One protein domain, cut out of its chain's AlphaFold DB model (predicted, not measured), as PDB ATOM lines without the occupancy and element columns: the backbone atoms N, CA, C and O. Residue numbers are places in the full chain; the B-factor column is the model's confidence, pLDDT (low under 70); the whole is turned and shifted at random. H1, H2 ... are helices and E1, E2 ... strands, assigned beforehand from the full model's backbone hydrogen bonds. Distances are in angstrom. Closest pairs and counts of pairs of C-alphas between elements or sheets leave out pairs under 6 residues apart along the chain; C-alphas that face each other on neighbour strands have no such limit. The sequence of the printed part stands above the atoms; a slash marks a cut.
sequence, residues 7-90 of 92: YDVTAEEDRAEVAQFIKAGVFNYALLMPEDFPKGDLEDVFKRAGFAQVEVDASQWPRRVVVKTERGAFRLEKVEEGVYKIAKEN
ATOM      1  N   TYR A   7     182.859 -83.790  64.804       90.69
ATOM      2  CA  TYR A   7     181.599 -83.193  65.240       90.69
ATOM      3  C   TYR A   7     181.685 -82.738  66.691       90.69
ATOM      4  O   TYR A   7     182.129 -83.509  67.541       90.69
ATOM      5  N   ASP A   8     181.249 -81.519  66.985       90.44
ATOM      6  CA  ASP A   8     181.246 -80.979  68.346       90.44
ATOM      7  C   ASP A   8     179.979 -81.388  69.100       90.44
ATOM      8  O   ASP A   8     178.879 -80.956  68.771       90.44
ATOM      9  N   VAL A   9     180.107 -82.214  70.144       87.00
ATOM     10  CA  VAL A   9     178.925 -82.669  70.897       87.00
ATOM     11  C   VAL A   9     178.283 -81.564  71.738       87.00
ATOM     12  O   VAL A   9     177.164 -81.747  72.209       87.00
ATOM     13  N   THR A  10     178.959 -80.432  71.939       87.31
ATOM     14  CA  THR A  10     178.395 -79.263  72.628       87.31
ATOM     15  C   THR A  10     177.520 -78.423  71.692       87.31
ATOM     16  O   THR A  10     176.569 -77.774  72.141       87.31
ATOM     17  N   ALA A  11     177.766 -78.488  70.379       89.75
ATOM     18  CA  ALA A  11     176.974 -77.795  69.371       89.75
ATOM     19  C   ALA A  11     175.673 -78.559  69.070       89.75
ATOM     20  O   ALA A  11     175.659 -79.761  68.818       89.75
ATOM     21  N   GLU A  12     174.528 -77.871  69.108       88.88
ATOM     22  CA  GLU A  12     173.224 -78.508  68.866       88.88
ATOM     23  C   GLU A  12     173.074 -79.060  67.439       88.88
ATOM     24  O   GLU A  12     172.493 -80.134  67.257       88.88
ATOM     25  N   GLU A  13     173.611 -78.352  66.445       89.44
ATOM     26  CA  GLU A  13     173.555 -78.752  65.034       89.44
ATOM     27  C   GLU A  13     174.307 -80.070  64.810       89.44
ATOM     28  O   GLU A  13     173.728 -81.053  64.336       89.44
ATOM     29  N   ASP A  14     175.555 -80.135  65.271       91.75
ATOM     30  CA  ASP A  14     176.385 -81.336  65.242       91.75
ATOM     31  C   ASP A  14     175.734 -82.502  65.998       91.75
ATOM     32  O   ASP A  14     175.734 -83.631  65.509       91.75
ATOM     33  N   ARG A  15     175.104 -82.261  67.157       90.75
ATOM     34  CA  ARG A  15     174.363 -83.311  67.882       90.75
ATOM     35  C   ARG A  15     173.231 -83.910  67.058       90.75
ATOM     36  O   ARG A  15     173.025 -85.126  67.093       90.75
ATOM     37  N   ALA A  16     172.483 -83.078  66.336       90.62
ATOM     38  CA  ALA A  16     171.403 -83.545  65.476       90.62
ATOM     39  C   ALA A  16     171.943 -84.390  64.310       90.62
ATOM     40  O   ALA A  16     171.391 -85.455  64.023       90.62
ATOM     41  N   GLU A  17     173.043 -83.965  63.686       91.81
ATOM     42  CA  GLU A  17     173.717 -84.730  62.631       91.81
ATOM     43  C   GLU A  17     174.265 -86.067  63.153       91.81
ATOM     44  O   GLU A  17     173.976 -87.128  62.593       91.81
ATOM     45  N   VAL A  18     174.994 -86.051  64.273       92.50
ATOM     46  CA  VAL A  18     175.536 -87.254  64.921       92.50
ATOM     47  C   VAL A  18     174.419 -88.241  65.247       92.50
ATOM     48  O   VAL A  18     174.547 -89.431  64.955       92.50
ATOM     49  N   ALA A  19     173.293 -87.770  65.784       92.62
ATOM     50  CA  ALA A  19     172.138 -88.618  66.055       92.62
ATOM     51  C   ALA A  19     171.607 -89.307  64.783       92.62
ATOM     52  O   ALA A  19     171.273 -90.496  64.812       92.62
ATOM     53  N   GLN A  20     171.571 -88.598  63.648       92.19
ATOM     54  CA  GLN A  20     171.187 -89.183  62.361       92.19
ATOM     55  C   GLN A  20     172.184 -90.247  61.888       92.19
ATOM     56  O   GLN A  20     171.753 -91.308  61.427       92.19
ATOM     57  N   PHE A  21     173.492 -90.022  62.040       91.50
ATOM     58  CA  PHE A  21     174.503 -91.016  61.668       91.50
ATOM     59  C   PHE A  21     174.442 -92.268  62.538       91.50
ATOM     60  O   PHE A  21     174.441 -93.376  61.999       91.50
ATOM     61  N   ILE A  22     174.290 -92.115  63.858       90.50
ATOM     62  CA  ILE A  22     174.127 -93.251  64.772       90.50
ATOM     63  C   ILE A  22     172.879 -94.056  64.392       90.50
ATOM     64  O   ILE A  22     172.932 -95.285  64.311       90.50
ATOM     65  N   LYS A  23     171.767 -93.373  64.092       90.00
ATOM     66  CA  LYS A  23     170.529 -94.013  63.627       90.00
ATOM     67  C   LYS A  23     170.726 -94.768  62.308       90.00
ATOM     68  O   LYS A  23     170.167 -95.854  62.146       90.00
ATOM     69  N   ALA A  24     171.524 -94.217  61.395       89.00
ATOM     70  CA  ALA A  24     171.881 -94.830  60.117       89.00
ATOM     71  C   ALA A  24     172.957 -95.931  60.234       89.00
ATOM     72  O   ALA A  24     173.232 -96.612  59.248       89.00
ATOM     73  N   GLY A  25     173.557 -96.127  61.413       87.81
ATOM     74  CA  GLY A  25     174.640 -97.090  61.626       87.81
ATOM     75  C   GLY A  25     175.981 -96.665  61.020       87.81
ATOM     76  O   GLY A  25     176.827 -97.514  60.742       87.81
ATOM     77  N   VAL A  26     176.170 -95.367  60.787       89.06
ATOM     78  CA  VAL A  26     177.418 -94.782  60.292       89.06
ATOM     79  C   VAL A  26     178.252 -94.360  61.498       89.06
ATOM     80  O   VAL A  26     177.738 -93.686  62.379       89.06
ATOM     81  N   PHE A  27     179.530 -94.749  61.539       88.06
ATOM     82  CA  PHE A  27     180.440 -94.467  62.667       88.06
ATOM     83  C   PHE A  27     181.825 -93.977  62.218       88.06
ATOM     84  O   PHE A  27     182.778 -93.990  62.989       88.06
ATOM     85  N   ASN A  28     181.973 -93.581  60.950       86.31
ATOM     86  CA  ASN A  28     183.258 -93.155  60.391       86.31
ATOM     87  C   ASN A  28     183.523 -91.657  60.628       86.31
ATOM     88  O   ASN A  28     183.774 -90.913  59.684       86.31
ATOM     89  N   TYR A  29     183.408 -91.214  61.879       90.31
ATOM     90  CA  TYR A  29     183.657 -89.838  62.314       90.31
ATOM     91  C   TYR A  29     184.166 -89.822  63.758       90.31
ATOM     92  O   TYR A  29     184.062 -90.812  64.490       90.31
ATOM     93  N   ALA A  30     184.729 -88.690  64.165       91.62
ATOM     94  CA  ALA A  30     185.126 -88.428  65.536       91.62
ATOM     95  C   ALA A  30     184.223 -87.372  66.187       91.62
ATOM     96  O   ALA A  30     183.640 -86.518  65.524       91.62
ATOM     97  N   LEU A  31     184.125 -87.452  67.506       91.62
ATOM     98  CA  LEU A  31     183.403 -86.539  68.372       91.62
ATOM     99  C   LEU A  31     184.414 -85.691  69.135       91.62
ATOM    100  O   LEU A  31     185.343 -86.228  69.742       91.62
ATOM    101  N   LEU A  32     184.224 -84.381  69.094       92.06
ATOM    102  CA  LEU A  32     184.943 -83.433  69.923       92.06
ATOM    103  C   LEU A  32     184.205 -83.337  71.252       92.06
ATOM    104  O   LEU A  32     183.035 -82.964  71.279       92.06
ATOM    105  N   MET A  33     184.872 -83.726  72.335       89.44
ATOM    106  CA  MET A  33     184.343 -83.646  73.694       89.44
ATOM    107  C   MET A  33     185.315 -82.838  74.564       89.44
ATOM    108  O   MET A  33     186.495 -83.198  74.620       89.44
ATOM    109  N   PRO A  34     184.854 -81.768  75.238       85.94
ATOM    110  CA  PRO A  34     185.686 -80.995  76.156       85.94
ATOM    111  C   PRO A  34     186.141 -81.832  77.362       85.94
ATOM    112  O   PRO A  34     185.610 -82.910  77.631       85.94
ATOM    113  N   GLU A  35     187.133 -81.326  78.104       80.25
ATOM    114  CA  GLU A  35     187.627 -81.968  79.336       80.25
ATOM    115  C   GLU A  35     186.541 -82.095  80.415       80.25
ATOM    116  O   GLU A  35     186.526 -83.073  81.170       80.25
ATOM    117  N   ASP A  36     185.618 -81.130  80.449       83.25
ATOM    118  CA  ASP A  36     184.381 -81.210  81.218       83.25
ATOM    119  C   ASP A  36     183.419 -82.146  80.481       83.25
ATOM    120  O   ASP A  36     182.811 -81.777  79.479       83.25
ATOM    121  N   PHE A  37     183.383 -83.412  80.899       81.44
ATOM    122  CA  PHE A  37     182.679 -84.469  80.178       81.44
ATOM    123  C   PHE A  37     181.192 -84.121  79.968       81.44
ATOM    124  O   PHE A  37     180.431 -84.123  80.944       81.44
ATOM    125  N   PRO A  38     180.726 -83.929  78.718       81.75
ATOM    126  CA  PRO A  38     179.355 -83.507  78.442       81.75
ATOM    127  C   PRO A  38     178.406 -84.716  78.462       81.75
ATOM    128  O   PRO A  38     177.801 -85.097  77.459       81.75
ATOM    129  N   LYS A  39     178.302 -85.381  79.622       87.69
ATOM    130  CA  LYS A  39     177.531 -86.623  79.793       87.69
ATOM    131  C   LYS A  39     176.084 -86.462  79.323       87.69
ATOM    132  O   LYS A  39     175.578 -87.319  78.604       87.69
ATOM    133  N   GLY A  40     175.441 -85.360  79.716       87.19
ATOM    134  CA  GLY A  40     174.051 -85.070  79.366       87.19
ATOM    135  C   GLY A  40     173.850 -84.876  77.863       87.19
ATOM    136  O   GLY A  40     172.895 -85.412  77.305       87.19
ATOM    137  N   ASP A  41     174.772 -84.180  77.197       90.50
ATOM    138  CA  ASP A  41     174.731 -83.973  75.748       90.50
ATOM    139  C   ASP A  41     174.945 -85.279  74.986       90.50
ATOM    140  O   ASP A  41     174.259 -85.541  73.997       90.50
ATOM    141  N   LEU A  42     175.843 -86.136  75.479       89.81
ATOM    142  CA  LEU A  42     176.044 -87.460  74.911       89.81
ATOM    143  C   LEU A  42     174.777 -88.310  75.061       89.81
ATOM    144  O   LEU A  42     174.311 -88.889  74.085       89.81
ATOM    145  N   GLU A  43     174.166 -88.352  76.245       92.00
ATOM    146  CA  GLU A  43     172.892 -89.053  76.451       92.00
ATOM    147  C   GLU A  43     171.786 -88.546  75.510       92.00
ATOM    148  O   GLU A  43     171.047 -89.349  74.933       92.00
ATOM    149  N   ASP A  44     171.692 -87.228  75.329       91.75
ATOM    150  CA  ASP A  44     170.719 -86.582  74.446       91.75
ATOM    151  C   ASP A  44     170.907 -86.989  72.977       91.75
ATOM    152  O   ASP A  44     169.937 -87.371  72.321       91.75
ATOM    153  N   VAL A  45     172.144 -87.025  72.473       92.75
ATOM    154  CA  VAL A  45     172.460 -87.481  71.105       92.75
ATOM    155  C   VAL A  45     171.924 -88.887  70.840       92.75
ATOM    156  O   VAL A  45     171.269 -89.132  69.823       92.75
ATOM    157  N   PHE A  46     172.162 -89.826  71.759       92.62
ATOM    158  CA  PHE A  46     171.683 -91.200  71.599       92.62
ATOM    159  C   PHE A  46     170.153 -91.280  71.730       92.62
ATOM    160  O   PHE A  46     169.501 -91.974  70.946       92.62
ATOM    161  N   LYS A  47     169.536 -90.511  72.629       92.25
ATOM    162  CA  LYS A  47     168.068 -90.429  72.692       92.25
ATOM    163  C   LYS A  47     167.467 -89.894  71.389       92.25
ATOM    164  O   LYS A  47     166.534 -90.496  70.858       92.25
ATOM    165  N   ARG A  48     168.051 -88.841  70.805       92.75
ATOM    166  CA  ARG A  48     167.658 -88.291  69.492       92.75
ATOM    167  C   ARG A  48     167.871 -89.282  68.345       92.75
ATOM    168  O   ARG A  48     167.089 -89.295  67.395       92.75
ATOM    169  N   ALA A  49     168.878 -90.151  68.443       91.00
ATOM    170  CA  ALA A  49     169.095 -91.241  67.488       91.00
ATOM    171  C   ALA A  49     167.988 -92.317  67.543       91.00
ATOM    172  O   ALA A  49     167.871 -93.137  66.626       91.00
ATOM    173  N   GLY A  50     167.140 -92.288  68.578       91.94
ATOM    174  CA  GLY A  50     165.973 -93.151  68.738       91.94
ATOM    175  C   GLY A  50     166.153 -94.285  69.747       91.94
ATOM    176  O   GLY A  50     165.388 -95.244  69.686       91.94
ATOM    177  N   PHE A  51     167.145 -94.216  70.642       92.69
ATOM    178  CA  PHE A  51     167.260 -95.155  71.764       92.69
ATOM    179  C   PHE A  51     166.465 -94.628  72.964       92.69
ATOM    180  O   PHE A  51     166.667 -93.497  73.402       92.69
ATOM    181  N   ALA A  52     165.562 -95.438  73.509       88.94
ATOM    182  CA  ALA A  52     164.788 -95.092  74.695       88.94
ATOM    183  C   ALA A  52     165.622 -95.273  75.971       88.94
ATOM    184  O   ALA A  52     165.550 -94.449  76.885       88.94
ATOM    185  N   GLN A  53     166.438 -96.330  76.020       91.19
ATOM    186  CA  GLN A  53     167.377 -96.575  77.114       91.19
ATOM    187  C   GLN A  53     168.801 -96.231  76.687       91.19
ATOM    188  O   GLN A  53     169.335 -96.810  75.738       91.19
ATOM    189  N   VAL A  54     169.414 -95.300  77.418       93.50
ATOM    190  CA  VAL A  54     170.798 -94.865  77.233       93.50
ATOM    191  C   VAL A  54     171.452 -94.794  78.607       93.50
ATOM    192  O   VAL A  54     170.989 -94.061  79.476       93.50
ATOM    193  N   GLU A  55     172.518 -95.561  78.804       92.88
ATOM    194  CA  GLU A  55     173.364 -95.524  79.995       92.88
ATOM    195  C   GLU A  55     174.790 -95.186  79.571       92.88
ATOM    196  O   GLU A  55     175.402 -95.897  78.776       92.88
ATOM    197  N   VAL A  56     175.333 -94.100  80.111       92.75
ATOM    198  CA  VAL A  56     176.701 -93.665  79.822       92.75
ATOM    199  C   VAL A  56     177.620 -94.077  80.966       92.75
ATOM    200  O   VAL A  56     177.557 -93.514  82.062       92.75
ATOM    201  N   ASP A  57     178.492 -95.045  80.689       91.88
ATOM    202  CA  ASP A  57     179.604 -95.447  81.541       91.88
ATOM    203  C   ASP A  57     180.838 -94.592  81.225       91.88
ATOM    204  O   ASP A  57     181.446 -94.689  80.157       91.88
ATOM    205  N   ALA A  58     181.199 -93.739  82.179       90.19
ATOM    206  CA  ALA A  58     182.359 -92.856  82.111       90.19
ATOM    207  C   ALA A  58     183.478 -93.306  83.064       90.19
ATOM    208  O   ALA A  58     184.352 -92.518  83.419       90.19
ATOM    209  N   SER A  59     183.470 -94.578  83.480       90.31
ATOM    210  CA  SER A  59     184.425 -95.136  84.446       90.31
ATOM    211  C   SER A  59     185.885 -95.039  83.978       90.31
ATOM    212  O   SER A  59     186.803 -95.069  84.794       90.31
ATOM    213  N   GLN A  60     186.111 -94.914  82.665       89.31
ATOM    214  CA  GLN A  60     187.435 -94.756  82.055       89.31
ATOM    215  C   GLN A  60     187.681 -93.360  81.470       89.31
ATOM    216  O   GLN A  60     188.630 -93.177  80.700       89.31
ATOM    217  N   TRP A  61     186.865 -92.364  81.822       87.50
ATOM    218  CA  TRP A  61     187.101 -90.979  81.423       87.50
ATOM    219  C   TRP A  61     188.467 -90.485  81.943       87.50
ATOM    220  O   TRP A  61     188.845 -90.824  83.067       87.50
ATOM    221  N   PRO A  62     189.247 -89.710  81.161       90.81
ATOM    222  CA  PRO A  62     188.976 -89.210  79.809       90.81
ATOM    223  C   PRO A  62     189.441 -90.135  78.680       90.81
ATOM    224  O   PRO A  62     189.441 -89.725  77.528       90.81
ATOM    225  N   ARG A  63     189.885 -91.363  78.959       90.69
ATOM    226  CA  ARG A  63     190.443 -92.264  77.934       90.69
ATOM    227  C   ARG A  63     189.366 -92.958  77.108       90.69
ATOM    228  O   ARG A  63     189.535 -93.135  75.905       90.69
ATOM    229  N   ARG A  64     188.274 -93.367  77.751       91.94
ATOM    230  CA  ARG A  64     187.192 -94.122  77.117       91.94
ATOM    231  C   ARG A  64     185.861 -93.858  77.807       91.94
ATOM    232  O   ARG A  64     185.804 -93.709  79.025       91.94
ATOM    233  N   VAL A  65     184.799 -93.865  77.012       92.75
ATOM    234  CA  VAL A  65     183.403 -93.838  77.458       92.75
ATOM    235  C   VAL A  65     182.662 -94.966  76.757       92.75
ATOM    236  O   VAL A  65     182.923 -95.250  75.587       92.75
ATOM    237  N   VAL A  66     181.748 -95.630  77.452       93.12
ATOM    238  CA  VAL A  66     180.882 -96.649  76.855       93.12
ATOM    239  C   VAL A  66     179.431 -96.237  77.033       93.12
ATOM    240  O   VAL A  66     178.952 -96.070  78.147       93.12
ATOM    241  N   VAL A  67     178.717 -96.085  75.925       93.19
ATOM    242  CA  VAL A  67     177.284 -95.802  75.901       93.19
ATOM    243  C   VAL A  67     176.545 -97.103  75.646       93.19
ATOM    244  O   VAL A  67     176.588 -97.652  74.546       93.19
ATOM    245  N   LYS A  68     175.875 -97.624  76.666       93.56
ATOM    246  CA  LYS A  68     175.025 -98.806  76.553       93.56
ATOM    247  C   LYS A  68     173.622 -98.374  76.165       93.56
ATOM    248  O   LYS A  68     173.059 -97.450  76.745       93.56
ATOM    249  N   THR A  69     173.057 -99.069  75.192       92.00
ATOM    250  CA  THR A  69     171.683 -98.865  74.743       92.00
ATOM    251  C   THR A  69     170.970-100.204  74.636       92.00
ATOM    252  O   THR A  69     171.604-101.261  74.599       92.00
ATOM    253  N   GLU A  70     169.650-100.167  74.478       90.00
ATOM    254  CA  GLU A  70     168.841-101.365  74.213       90.00
ATOM    255  C   GLU A  70     169.225-102.117  72.919       90.00
ATOM    256  O   GLU A  70     168.863-103.277  72.746       90.00
ATOM    257  N   ARG A  71     169.976-101.487  72.000       85.38
ATOM    258  CA  ARG A  71     170.411-102.075  70.714       85.38
ATOM    259  C   ARG A  71     171.892-102.480  70.698       85.38
ATOM    260  O   ARG A  71     172.420-102.826  69.634       85.38
ATOM    261  N   GLY A  72     172.556-102.421  71.852       89.50
ATOM    262  CA  GLY A  72     173.972-102.739  72.031       89.50
ATOM    263  C   GLY A  72     174.761-101.599  72.674       89.50
ATOM    264  O   GLY A  72     174.214-100.545  73.006       89.50
ATOM    265  N   ALA A  73     176.062-101.819  72.845       90.94
ATOM    266  CA  ALA A  73     176.973-100.828  73.399       90.94
ATOM    267  C   ALA A  73     177.761-100.105  72.298       90.94
ATOM    268  O   ALA A  73     178.084-100.668  71.252       90.94
ATOM    269  N   PHE A  74     178.083 -98.843  72.549       92.00
ATOM    270  CA  PHE A  74     178.916 -97.997  71.709       92.00
ATOM    271  C   PHE A  74     180.097 -97.531  72.539       92.00
ATOM    272  O   PHE A  74     179.928 -96.952  73.608       92.00
ATOM    273  N   ARG A  75     181.306 -97.774  72.053       92.88
ATOM    274  CA  ARG A  75     182.525 -97.284  72.691       92.88
ATOM    275  C   ARG A  75     182.946 -95.979  72.031       92.88
ATOM    276  O   ARG A  75     182.981 -95.889  70.807       92.88
ATOM    277  N   LEU A  76     183.282 -94.994  72.848       92.81
ATOM    278  CA  LEU A  76     183.974 -93.782  72.450       92.81
ATOM    279  C   LEU A  76     185.386 -93.867  73.013       92.81
ATOM    280  O   LEU A  76     185.575 -93.880  74.229       92.81
ATOM    281  N   GLU A  77     186.374 -93.961  72.134       93.69
ATOM    282  CA  GLU A  77     187.778 -94.088  72.515       93.69
ATOM    283  C   GLU A  77     188.533 -92.814  72.154       93.69
ATOM    284  O   GLU A  77     188.426 -92.330  71.023       93.69
ATOM    285  N   LYS A  78     189.274 -92.261  73.119       93.06
ATOM    286  CA  LYS A  78     190.092 -91.068  72.905       93.06
ATOM    287  C   LYS A  78     191.205 -91.400  71.919       93.06
ATOM    288  O   LYS A  78     192.020 -92.283  72.184       93.06
ATOM    289  N   VAL A  79     191.253 -90.674  70.809       92.19
ATOM    290  CA  VAL A  79     192.331 -90.785  69.815       92.19
ATOM    291  C   VAL A  79     193.330 -89.642  69.942       92.19
ATOM    292  O   VAL A  79     194.526 -89.868  69.802       92.19
ATOM    293  N   GLU A  80     192.849 -88.444  70.272       90.06
ATOM    294  CA  GLU A  80     193.653 -87.237  70.483       90.06
ATOM    295  C   GLU A  80     193.021 -86.392  71.599       90.06
ATOM    296  O   GLU A  80     191.957 -86.721  72.130       90.06
ATOM    297  N   GLU A  81     193.687 -85.320  72.023       86.88
ATOM    298  CA  GLU A  81     193.148 -84.429  73.051       86.88
ATOM    299  C   GLU A  81     191.815 -83.810  72.613       86.88
ATOM    300  O   GLU A  81     191.733 -83.167  71.575       86.88
ATOM    301  N   GLY A  82     190.753 -84.079  73.379       87.12
ATOM    302  CA  GLY A  82     189.392 -83.668  73.043       87.12
ATOM    303  C   GLY A  82     188.735 -84.446  71.897       87.12
ATOM    304  O   GLY A  82     187.584 -84.170  71.597       87.12
ATOM    305  N   VAL A  83     189.400 -85.427  71.273       91.44
ATOM    306  CA  VAL A  83     188.890 -86.149  70.092       91.44
ATOM    307  C   VAL A  83     188.638 -87.621  70.401       91.44
ATOM    308  O   VAL A  83     189.540 -88.348  70.829       91.44
ATOM    309  N   TYR A  84     187.433 -88.097  70.096       92.94
ATOM    310  CA  TYR A  84     186.990 -89.451  70.407       92.94
ATOM    311  C   TYR A  84     186.370 -90.139  69.198       92.94
ATOM    312  O   TYR A  84     185.466 -89.603  68.567       92.94
ATOM    313  N   LYS A  85     186.796 -91.363  68.890       92.62
ATOM    314  CA  LYS A  85     186.155 -92.169  67.844       92.62
ATOM    315  C   LYS A  85     185.047 -93.022  68.426       92.62
ATOM    316  O   LYS A  85     185.269 -93.754  69.389       92.62
ATOM    317  N   ILE A  86     183.876 -92.957  67.800       91.12
ATOM    318  CA  ILE A  86     182.754 -93.836  68.110       91.12
ATOM    319  C   ILE A  86     182.892 -95.149  67.338       91.12
ATOM    320  O   ILE A  86     183.201 -95.174  66.151       91.12
ATOM    321  N   ALA A  87     182.642 -96.263  68.010       89.81
ATOM    322  CA  ALA A  87     182.511 -97.564  67.381       89.81
ATOM    323  C   ALA A  87     181.407 -98.357  68.072       89.81
ATOM    324  O   ALA A  87     181.266 -98.316  69.295       89.81
ATOM    325  N   LYS A  88     180.634 -99.116  67.297       87.50
ATOM    326  CA  LYS A  88     179.703-100.084  67.870       87.50
ATOM    327  C   LYS A  88     180.497-101.254  68.453       87.50
ATOM    328  O   LYS A  88     181.333-101.842  67.769       87.50
ATOM    329  N   GLU A  89     180.246-101.583  69.711       80.25
ATOM    330  CA  GLU A  89     180.771-102.792  70.331       80.25
ATOM    331  C   GLU A  89     179.915-103.963  69.831       80.25
ATOM    332  O   GLU A  89     178.753-104.120  70.207       80.25
ATOM    333  N   ASN A  90     180.452-104.732  68.879       55.22
ATOM    334  CA  ASN A  90     179.815-105.962  68.421       55.22
ATOM    335  C   ASN A  90     179.978-107.015  69.521       55.22
ATOM    336  O   ASN A  90     181.034-107.635  69.642       55.22
TER     337      ASN A  90
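AT A GLANCE: This is residues 7 to 90 of the 92 residues of an uncharacterized protein of Pyrobaculum calidifontis (strain DSM 21063 / JCM 11548 / VA1) (UniProt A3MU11). A sheet of five strands, curled like part of a barrel, has two helices over one face: H1 over E1 and E5, and H2 packed on E2 at the opposite edge. The 84 printed residues have two named helices and five named strands, in the order H1 E1 H2 E2 E3 E4 E5; the class is mixed, in two layers, helices on one face of a sheet. The sheet's order is E1 E5 E4 E3 E2, antiparallel throughout. The whole is compact, with a radius of gyration of the C-alphas of 11.2 A and spans of 28 by 26 by 22 A.

HOW THE PARTS SIT: Begin at residues 7 to 8, which pair, parallel, with residues 31 to 32 of E1, residues 30 to 32. Next, H1, residues 12 to 24, is on the sheet at a height of 11.0 A. H2, residues 39 to 49, on the same face, touches H1 at a steep tilt of 51 degrees; their closest C-alphas, of Ala 19 and Ala 49, are 4.3 A apart. In both helices every O i to N i+4 pair is within hydrogen-bond range. Then walk the meander, each strand the antiparallel neighbour of the one before: E2, residues 54 to 60, E3, 64 to 69, E4, 72 to 80, and E5, 83 to 89. Within hydrogen-bond range are N 57 and O 66 at 2.8 A, N 67 and O 74 at 2.8 A, and N 85 and O 77 at 2.9 A. E5 is also antiparallel to E1, with N 31 and O 84 at 2.7 A.

IN THESE COORDINATES: Find C-alpha 12 at (173.224, -78.508, 68.866); from there H1 runs 18.6 A. H2 spans 15.6 A, and E4 25.1 A. E5 ends at C-alpha 89, (180.771, -102.792, 70.331).

THE WHOLE: The C-alphas farthest apart, of Ala 52 and Glu 81, are 30.3 A apart. The printed part has no cut and no long link. Residue 90 alone is under pLDDT 70.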